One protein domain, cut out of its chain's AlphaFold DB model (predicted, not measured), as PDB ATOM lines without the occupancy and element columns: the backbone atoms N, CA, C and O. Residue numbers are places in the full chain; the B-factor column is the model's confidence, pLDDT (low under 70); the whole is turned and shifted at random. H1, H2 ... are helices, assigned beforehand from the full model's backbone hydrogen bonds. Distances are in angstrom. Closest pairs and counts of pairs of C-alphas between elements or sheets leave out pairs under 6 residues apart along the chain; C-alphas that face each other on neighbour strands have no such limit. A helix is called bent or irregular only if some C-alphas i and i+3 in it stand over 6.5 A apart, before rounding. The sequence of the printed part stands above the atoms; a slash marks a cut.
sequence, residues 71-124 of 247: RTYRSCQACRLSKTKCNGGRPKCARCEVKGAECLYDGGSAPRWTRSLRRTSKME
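Overview. This is residues 71 to 124 of the 247 residues of the protein "Zn(2)-C6 fungal-type domain-containing protein" of Drechmeria coniospora (UniProt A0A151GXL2). The model shows a small, loop-rich head that holds two very short helices, H1 and H2, with one longer helix, H3, set off from it at the far end of a long loop. Residues 99 to 111 make that loop, and residues 115 to 124, most of them in H3, stick out with nothing beside them; the head at one end and H3 at the other make the longest axis. The printed part has 54 residues with three named helices, in the order H1, H2, H3 along the chain, and no named strand. The class is all helix, though only 22 of the 54 printed residues are in named elements. The whole is only just loose, close to compact, with a radius of gyration of the C-alphas of 12.1 A, and the C-alphas span 32 by 24 by 17 A.

Arrangement. From Arg 71 the printed part runs to H1, residues 77 to 81. A long link of 12 residues, 82 to 93, joins H1 to H2, residues 94 to 98. H1 and H2 only just touch, with 3 pairs of C-alphas within 8 A. Their closest C-alphas are those of Ala 78 and Cys 96, 7.3 A apart, and their centres are 11.8 A apart. A second long link, 13 residues from 99 to 111, joins H2 to H3, residues 112 to 123. H3 is apart from H1 and apart from H2. In H1 and H2 every O i to N i+4 pair is within hydrogen-bond range. In H3 0 of 8 such pairs are within range, while 6 of 9 O i to N i+3 pairs are.

Along the chain. H1 begins at Gln 77, with its C-alpha at (65.715, 121.417, 150.932), and is 5.9 A long from first to last C-alpha. H2 runs from Ala 94 to Val 98 and is 6.1 A long; C-alpha 94 is at (69.740, 125.409, 138.715). H3 is the longest helix, with 12 residues from Arg 112 to Met 123 and 19.2 A from first to last C-alpha. It begins at C-alpha 112, (53.612, 105.793, 141.558), and ends at C-alpha 123, (63.941, 105.827, 125.363). No helix is bent or irregular.

Size, cuts and confidence. The two C-alphas farthest apart are those of Ser 82 and Met 123, at 35.3 A, while the first and last printed C-alphas, of Arg 71 and Glu 124, are 20.5 A apart. The printed part has no cut, and both links between helices are long. Residues 115 to 124, of which 115 to 123 belong to H3, stand free; without them the body has 44 residues and spans 32 by 16 by 15 A. The mean pLDDT of the printed part is 80.9. The 18 residues from 107 to 124 are under 70, and the mean pLDDT of H3 is 60, against 94 for H1 and 95 for H2.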
ATOM      1  N   ARG A  71      55.648 119.270 136.197       71.69
ATOM      2  CA  ARG A  71      55.561 120.007 137.469       71.69
ATOM      3  C   ARG A  71      56.436 119.322 138.519       71.69
ATOM      4  O   ARG A  71      56.187 118.176 138.890       71.69
ATOM      5  N   THR A  72      57.447 120.043 139.003       75.94
ATOM      6  CA  THR A  72      58.401 119.580 140.018       75.94
ATOM      7  C   THR A  72      57.660 119.040 141.243       75.94
ATOM      8  O   THR A  72      57.075 119.811 141.997       75.94
ATOM      9  N   TYR A  73      57.676 117.715 141.438       76.12
ATOM     10  CA  TYR A  73      56.888 117.061 142.491       76.12
ATOM     11  C   TYR A  73      57.297 117.498 143.910       76.12
ATOM     12  O   TYR A  73      56.441 117.725 144.760       76.12
ATOM     13  N   ARG A  74      58.603 117.665 144.151       86.12
ATOM     14  CA  ARG A  74      59.171 118.224 145.386       86.12
ATOM     15  C   ARG A  74      60.345 119.137 145.052       86.12
ATOM     16  O   ARG A  74      61.190 118.772 144.230       86.12
ATOM     17  N   SER A  75      60.399 120.291 145.711       92.38
ATOM     18  CA  SER A  75      61.583 121.149 145.795       92.38
ATOM     19  C   SER A  75      62.701 120.472 146.602       92.38
ATOM     20  O   SER A  75      62.438 119.572 147.403       92.38
ATOM     21  N   CYS A  76      63.951 120.894 146.386       93.44
ATOM     22  CA  CYS A  76      65.072 120.521 147.255       93.44
ATOM     23  C   CYS A  76      65.002 121.281 148.587       93.44
ATOM     24  O   CYS A  76      64.334 122.319 148.677       93.44
ATOM     25  N   GLN A  77      65.729 120.806 149.600       94.31
ATOM     26  CA  GLN A  77      65.715 121.417 150.932       94.31
ATOM     27  C   GLN A  77      66.145 122.886 150.915       94.31
ATOM     28  O   GLN A  77      65.406 123.727 151.417       94.31
ATOM     29  N   ALA A  78      67.240 123.246 150.241       94.88
ATOM     30  CA  ALA A  78      67.661 124.647 150.151       94.88
ATOM     31  C   ALA A  78      66.607 125.566 149.497       94.88
ATOM     32  O   ALA A  78      66.428 126.702 149.940       94.88
ATOM     33  N   CYS A  79      65.855 125.098 148.490       95.00
ATOM     34  CA  CYS A  79      64.738 125.870 147.924       95.00
ATOM     35  C   CYS A  79      63.516 125.918 148.858       95.00
ATOM     36  O   CYS A  79      62.860 126.952 148.931       95.00
ATOM     37  N   ARG A  80      63.221 124.831 149.588       93.88
ATOM     38  CA  ARG A  80      62.137 124.769 150.587       93.88
ATOM     39  C   ARG A  80      62.405 125.734 151.748       93.88
ATOM     40  O   ARG A  80      61.560 126.576 152.030       93.88
ATOM     41  N   LEU A  81      63.588 125.657 152.358       93.81
ATOM     42  CA  LEU A  81      64.021 126.508 153.472       93.81
ATOM     43  C   LEU A  81      64.090 127.987 153.066       93.81
ATOM     44  O   LEU A  81      63.589 128.844 153.783       93.81
ATOM     45  N   SER A  82      64.614 128.294 151.871       94.19
ATOM     46  CA  SER A  82      64.616 129.668 151.341       94.19
ATOM     47  C   SER A  82      63.283 130.118 150.721       94.19
ATOM     48  O   SER A  82      63.247 131.175 150.096       94.19
ATOM     49  N   LYS A  83      62.199 129.334 150.853       93.31
ATOM     50  CA  LYS A  83      60.852 129.609 150.305       93.31
ATOM     51  C   LYS A  83      60.842 130.004 148.813       93.31
ATOM     52  O   LYS A  83      60.038 130.828 148.387       93.31
ATOM     53  N   THR A  84      61.729 129.428 147.996       92.81
ATOM     54  CA  THR A  84      61.939 129.841 146.593       92.81
ATOM     55  C   THR A  84      61.621 128.757 145.559       92.81
ATOM     56  O   THR A  84      61.627 127.554 145.831       92.81
ATOM     57  N   LYS A  85      61.319 129.197 144.330       91.62
ATOM     58  CA  LYS A  85      60.901 128.335 143.217       91.62
ATOM     59  C   LYS A  85      62.045 127.422 142.757       91.62
ATOM     60  O   LYS A  85      62.978 127.858 142.090       91.62
ATOM     61  N   CYS A  86      61.939 126.136 143.083       93.38
ATOM     62  CA  CYS A  86      62.828 125.093 142.580       93.38
ATOM     63  C   CYS A  86      62.423 124.690 141.151       93.38
ATOM     64  O   CYS A  86      61.247 124.431 140.904       93.38
ATOM     65  N   ASN A  87      63.382 124.581 140.224       91.44
ATOM     66  CA  ASN A  87      63.133 124.095 138.858       91.44
ATOM     67  C   ASN A  87      63.117 122.557 138.741       91.44
ATOM     68  O   ASN A  87      62.909 122.031 137.652       91.44
ATOM     69  N   GLY A  88      63.387 121.833 139.832       89.62
ATOM     70  CA  GLY A  88      63.307 120.373 139.866       89.62
ATOM     71  C   GLY A  88      64.431 119.618 139.154       89.62
ATOM     72  O   GLY A  88      64.307 118.405 139.000       89.62
ATOM     73  N   GLY A  89      65.522 120.288 138.765       88.81
ATOM     74  CA  GLY A  89      66.705 119.631 138.197       88.81
ATOM     75  C   GLY A  89      67.268 118.512 139.088       88.81
ATOM     76  O   GLY A  89      67.038 118.487 140.306       88.81
ATOM     77  N   ARG A  90      67.978 117.568 138.461       84.75
ATOM     78  CA  ARG A  90      68.777 116.508 139.095       84.75
ATOM     79  C   ARG A  90      70.103 116.387 138.321       84.75
ATOM     80  O   ARG A  90      70.036 116.448 137.097       84.75
ATOM     81  N   PRO A  91      71.263 116.184 138.977       86.31
ATOM     82  CA  PRO A  91      71.440 115.975 140.418       86.31
ATOM     83  C   PRO A  91      71.151 117.230 141.257       86.31
ATOM     84  O   PRO A  91      70.402 117.135 142.228       86.31
ATOM     85  N   LYS A  92      71.629 118.408 140.834       93.75
ATOM     86  CA  LYS A  92      71.305 119.703 141.456       93.75
ATOM     87  C   LYS A  92      70.153 120.402 140.719       93.75
ATOM     88  O   LYS A  92      69.798 120.044 139.598       93.75
ATOM     89  N   CYS A  93      69.536 121.390 141.367       93.69
ATOM     90  CA  CYS A  93      68.610 122.327 140.735       93.69
ATOM     91  C   CYS A  93      69.357 123.627 140.388       93.69
ATOM     92  O   CYS A  93      70.261 124.018 141.126       93.69
ATOM     93  N   ALA A  94      68.965 124.314 139.314       94.56
ATOM     94  CA  ALA A  94      69.740 125.409 138.715       94.56
ATOM     95  C   ALA A  94      69.989 126.578 139.690       94.56
ATOM     96  O   ALA A  94      71.049 127.195 139.683       94.56
ATOM     97  N   ARG A  95      69.043 126.851 140.604       94.69
ATOM     98  CA  ARG A  95      69.222 127.859 141.664       94.69
ATOM     99  C   ARG A  95      70.297 127.456 142.681       94.69
ATOM    100  O   ARG A  95      71.037 128.312 143.150       94.69
ATOM    101  N   CYS A  96      70.365 126.177 143.045       95.94
ATOM    102  CA  CYS A  96      71.380 125.663 143.968       95.94
ATOM    103  C   CYS A  96      72.746 125.525 143.293       95.94
ATOM    104  O   CYS A  96      73.758 125.747 143.937       95.94
ATOM    105  N   GLU A  97      72.763 125.200 142.004       96.31
ATOM    106  CA  GLU A  97      73.956 125.169 141.161       96.31
ATOM    107  C   GLU A  97      74.614 126.553 141.079       96.31
ATOM    108  O   GLU A  97      75.734 126.709 141.554       96.31
ATOM    109  N   VAL A  98      73.876 127.583 140.643       95.50
ATOM    110  CA  VAL A  98      74.370 128.974 140.584       95.50
ATOM    111  C   VAL A  98      74.724 129.536 141.969       95.50
ATOM    112  O   VAL A  98      75.687 130.283 142.096       95.50
ATOM    113  N   LYS A  99      73.983 129.179 143.032       94.31
ATOM    114  CA  LYS A  99      74.292 129.629 144.405       94.31
ATOM    115  C   LYS A  99      75.401 128.800 145.091       94.31
ATOM    116  O   LYS A  99      75.746 129.090 146.230       94.31
ATOM    117  N   GLY A 100      75.911 127.732 144.470       92.62
ATOM    118  CA  GLY A 100      76.815 126.772 145.125       92.62
ATOM    119  C   GLY A 100      76.198 126.025 146.323       92.62
ATOM    120  O   GLY A 100      76.905 125.357 147.070       92.62
ATOM    121  N   ALA A 101      74.882 126.129 146.524       92.62
ATOM    122  CA  ALA A 101      74.188 125.638 147.707       92.62
ATOM    123  C   ALA A 101      73.929 124.124 147.654       92.62
ATOM    124  O   ALA A 101      73.657 123.548 146.594       92.62
ATOM    125  N   GLU A 102      73.923 123.487 148.824       95.00
ATOM    126  CA  GLU A 102      73.572 122.077 148.958       95.00
ATOM    127  C   GLU A 102      72.145 121.798 148.444       95.00
ATOM    128  O   GLU A 102      71.177 122.477 148.790       95.00
ATOM    129  N   CYS A 103      72.005 120.793 147.574       94.50
ATOM    130  CA  CYS A 103      70.776 120.540 146.817       94.50
ATOM    131  C   CYS A 103      70.163 119.164 147.118       94.50
ATOM    132  O   CYS A 103      69.780 118.428 146.205       94.50
ATOM    133  N   LEU A 104      70.054 118.809 148.398       93.38
ATOM    134  CA  LEU A 104      69.461 117.535 148.804       93.38
ATOM    135  C   LEU A 104      67.946 117.476 148.548       93.38
ATOM    136  O   LEU A 104      67.211 118.457 148.702       93.38
ATOM    137  N   TYR A 105      67.487 116.278 148.190       91.50
ATOM    138  CA  TYR A 105      66.080 115.903 148.110       91.50
ATOM    139  C   TYR A 105      65.874 114.640 148.956       91.50
ATOM    140  O   TYR A 105      66.264 113.554 148.536       91.50
ATOM    141  N   ASP A 106      65.239 114.783 150.121       82.69
ATOM    142  CA  ASP A 106      64.905 113.705 151.071       82.69
ATOM    143  C   ASP A 106      64.366 112.446 150.358       82.69
ATOM    144  O   ASP A 106      63.476 112.562 149.509       82.69
ATOM    145  N   GLY A 107      64.831 111.250 150.732       69.25
ATOM    146  CA  GLY A 107      64.484 109.980 150.069       69.25
ATOM    147  C   GLY A 107      63.012 109.537 150.159       69.25
ATOM    148  O   GLY A 107      62.661 108.494 149.614       69.25
ATOM    149  N   GLY A 108      62.147 110.318 150.821       67.38
ATOM    150  CA  GLY A 108      60.722 110.029 151.007       67.38
ATOM    151  C   GLY A 108      60.003 109.647 149.706       67.38
ATOM    152  O   GLY A 108      60.081 110.373 148.709       67.38
ATOM    153  N   SER A 109      59.321 108.497 149.755       58.06
ATOM    154  CA  SER A 109      58.849 107.705 148.610       58.06
ATOM    155  C   SER A 109      58.182 108.521 147.500       58.06
ATOM    156  O   SER A 109      57.199 109.231 147.712       58.06
ATOM    157  N   ALA A 110      58.698 108.381 146.278       66.12
ATOM    158  CA  ALA A 110      58.132 109.035 145.107       66.12
ATOM    159  C   ALA A 110      56.835 108.313 144.655       66.12
ATOM    160  O   ALA A 110      56.853 107.092 144.402       66.12
ATOM    161  N   PRO A 111      55.698 109.031 144.529       62.19
ATOM    162  CA  PRO A 111      54.394 108.430 144.260       62.19
ATOM    163  C   PRO A 111      54.372 107.777 142.878       62.19
ATOM    164  O   PRO A 111      55.062 108.230 141.962       62.19
ATOM    165  N   ARG A 112      53.572 106.711 142.718       61.00
ATOM    166  CA  ARG A 112      53.612 105.793 141.558       61.00
ATOM    167  C   ARG A 112      53.655 106.513 140.198       61.00
ATOM    168  O   ARG A 112      54.472 106.142 139.360       61.00
ATOM    169  N   TRP A 113      52.885 107.593 140.017       66.12
ATOM    170  CA  TRP A 113      52.858 108.379 138.771       66.12
ATOM    171  C   TRP A 113      54.225 108.955 138.351       66.12
ATOM    172  O   TRP A 113      54.534 109.002 137.162       66.12
ATOM    173  N   THR A 114      55.091 109.322 139.302       64.25
ATOM    174  CA  THR A 114      56.429 109.877 139.003       64.25
ATOM    175  C   THR A 114      57.413 108.850 138.436       64.25
ATOM    176  O   THR A 114      58.391 109.240 137.799       64.25
ATOM    177  N   ARG A 115      57.165 107.542 138.611       62.44
ATOM    178  CA  ARG A 115      58.029 106.480 138.060       62.44
ATOM    179  C   ARG A 115      57.841 106.297 136.555       62.44
ATOM    180  O   ARG A 115      58.814 105.993 135.872       62.44
ATOM    181  N   SER A 116      56.635 106.536 136.034       63.25
ATOM    182  CA  SER A 116      56.366 106.453 134.588       63.25
ATOM    183  C   SER A 116      57.200 107.475 133.803       63.25
ATOM    184  O   SER A 116      57.838 107.146 132.807       63.25
ATOM    185  N   LEU A 117      57.321 108.689 134.349       61.28
ATOM    186  CA  LEU A 117      58.048 109.817 133.751       61.28
ATOM    187  C   LEU A 117      59.572 109.613 133.634       61.28
ATOM    188  O   LEU A 117      60.232 110.384 132.947       61.28
ATOM    189  N   ARG A 118      60.139 108.583 134.283       59.03
ATOM    190  CA  ARG A 118      61.546 108.167 134.106       59.03
ATOM    191  C   ARG A 118      61.749 107.134 132.992       59.03
ATOM    192  O   ARG A 118      62.893 106.890 132.617       59.03
ATOM    193  N   ARG A 119      60.681 106.499 132.488       56.53
ATOM    194  CA  ARG A 119      60.770 105.530 131.381       56.53
ATOM    195  C   ARG A 119      60.887 106.249 130.039       56.53
ATOM    196  O   ARG A 119      61.808 105.959 129.285       56.53
ATOM    197  N   THR A 120      60.032 107.244 129.796       56.97
ATOM    198  CA  THR A 120      60.059 108.058 128.567       56.97
ATOM    199  C   THR A 120      61.410 108.744 128.357       56.97
ATOM    200  O   THR A 120      61.978 108.652 127.275       56.97
ATOM    201  N   SER A 121      62.001 109.324 129.408       59.16
ATOM    202  CA  SER A 121      63.308 109.994 129.329       59.16
ATOM    203  C   SER A 121      64.505 109.069 129.067       59.16
ATOM    204  O   SER A 121      65.600 109.576 128.848       59.16
ATOM    205  N   LYS A 122      64.348 107.737 129.132       53.94
ATOM    206  CA  LYS A 122      65.422 106.783 128.793       53.94
ATOM    207  C   LYS A 122      65.340 106.296 127.339       53.94
ATOM    208  O   LYS A 122      66.339 105.808 126.826       53.94
ATOM    209  N   MET A 123      64.190 106.442 126.675       55.50
ATOM    210  CA  MET A 123      63.941 105.827 125.363       55.50
ATOM    211  C   MET A 123      64.393 106.679 124.164       55.50
ATOM    212  O   MET A 123      64.551 106.141 123.077       55.50
ATOM    213  N   GLU A 124      64.667 107.978 124.347       53.91
ATOM    214  CA  GLU A 124      65.217 108.829 123.270       53.91
ATOM    215  C   GLU A 124      66.728 108.640 123.033       53.91
ATOM    216  O   GLU A 124      67.225 108.986 121.968       53.91
TER     217      GLU A 124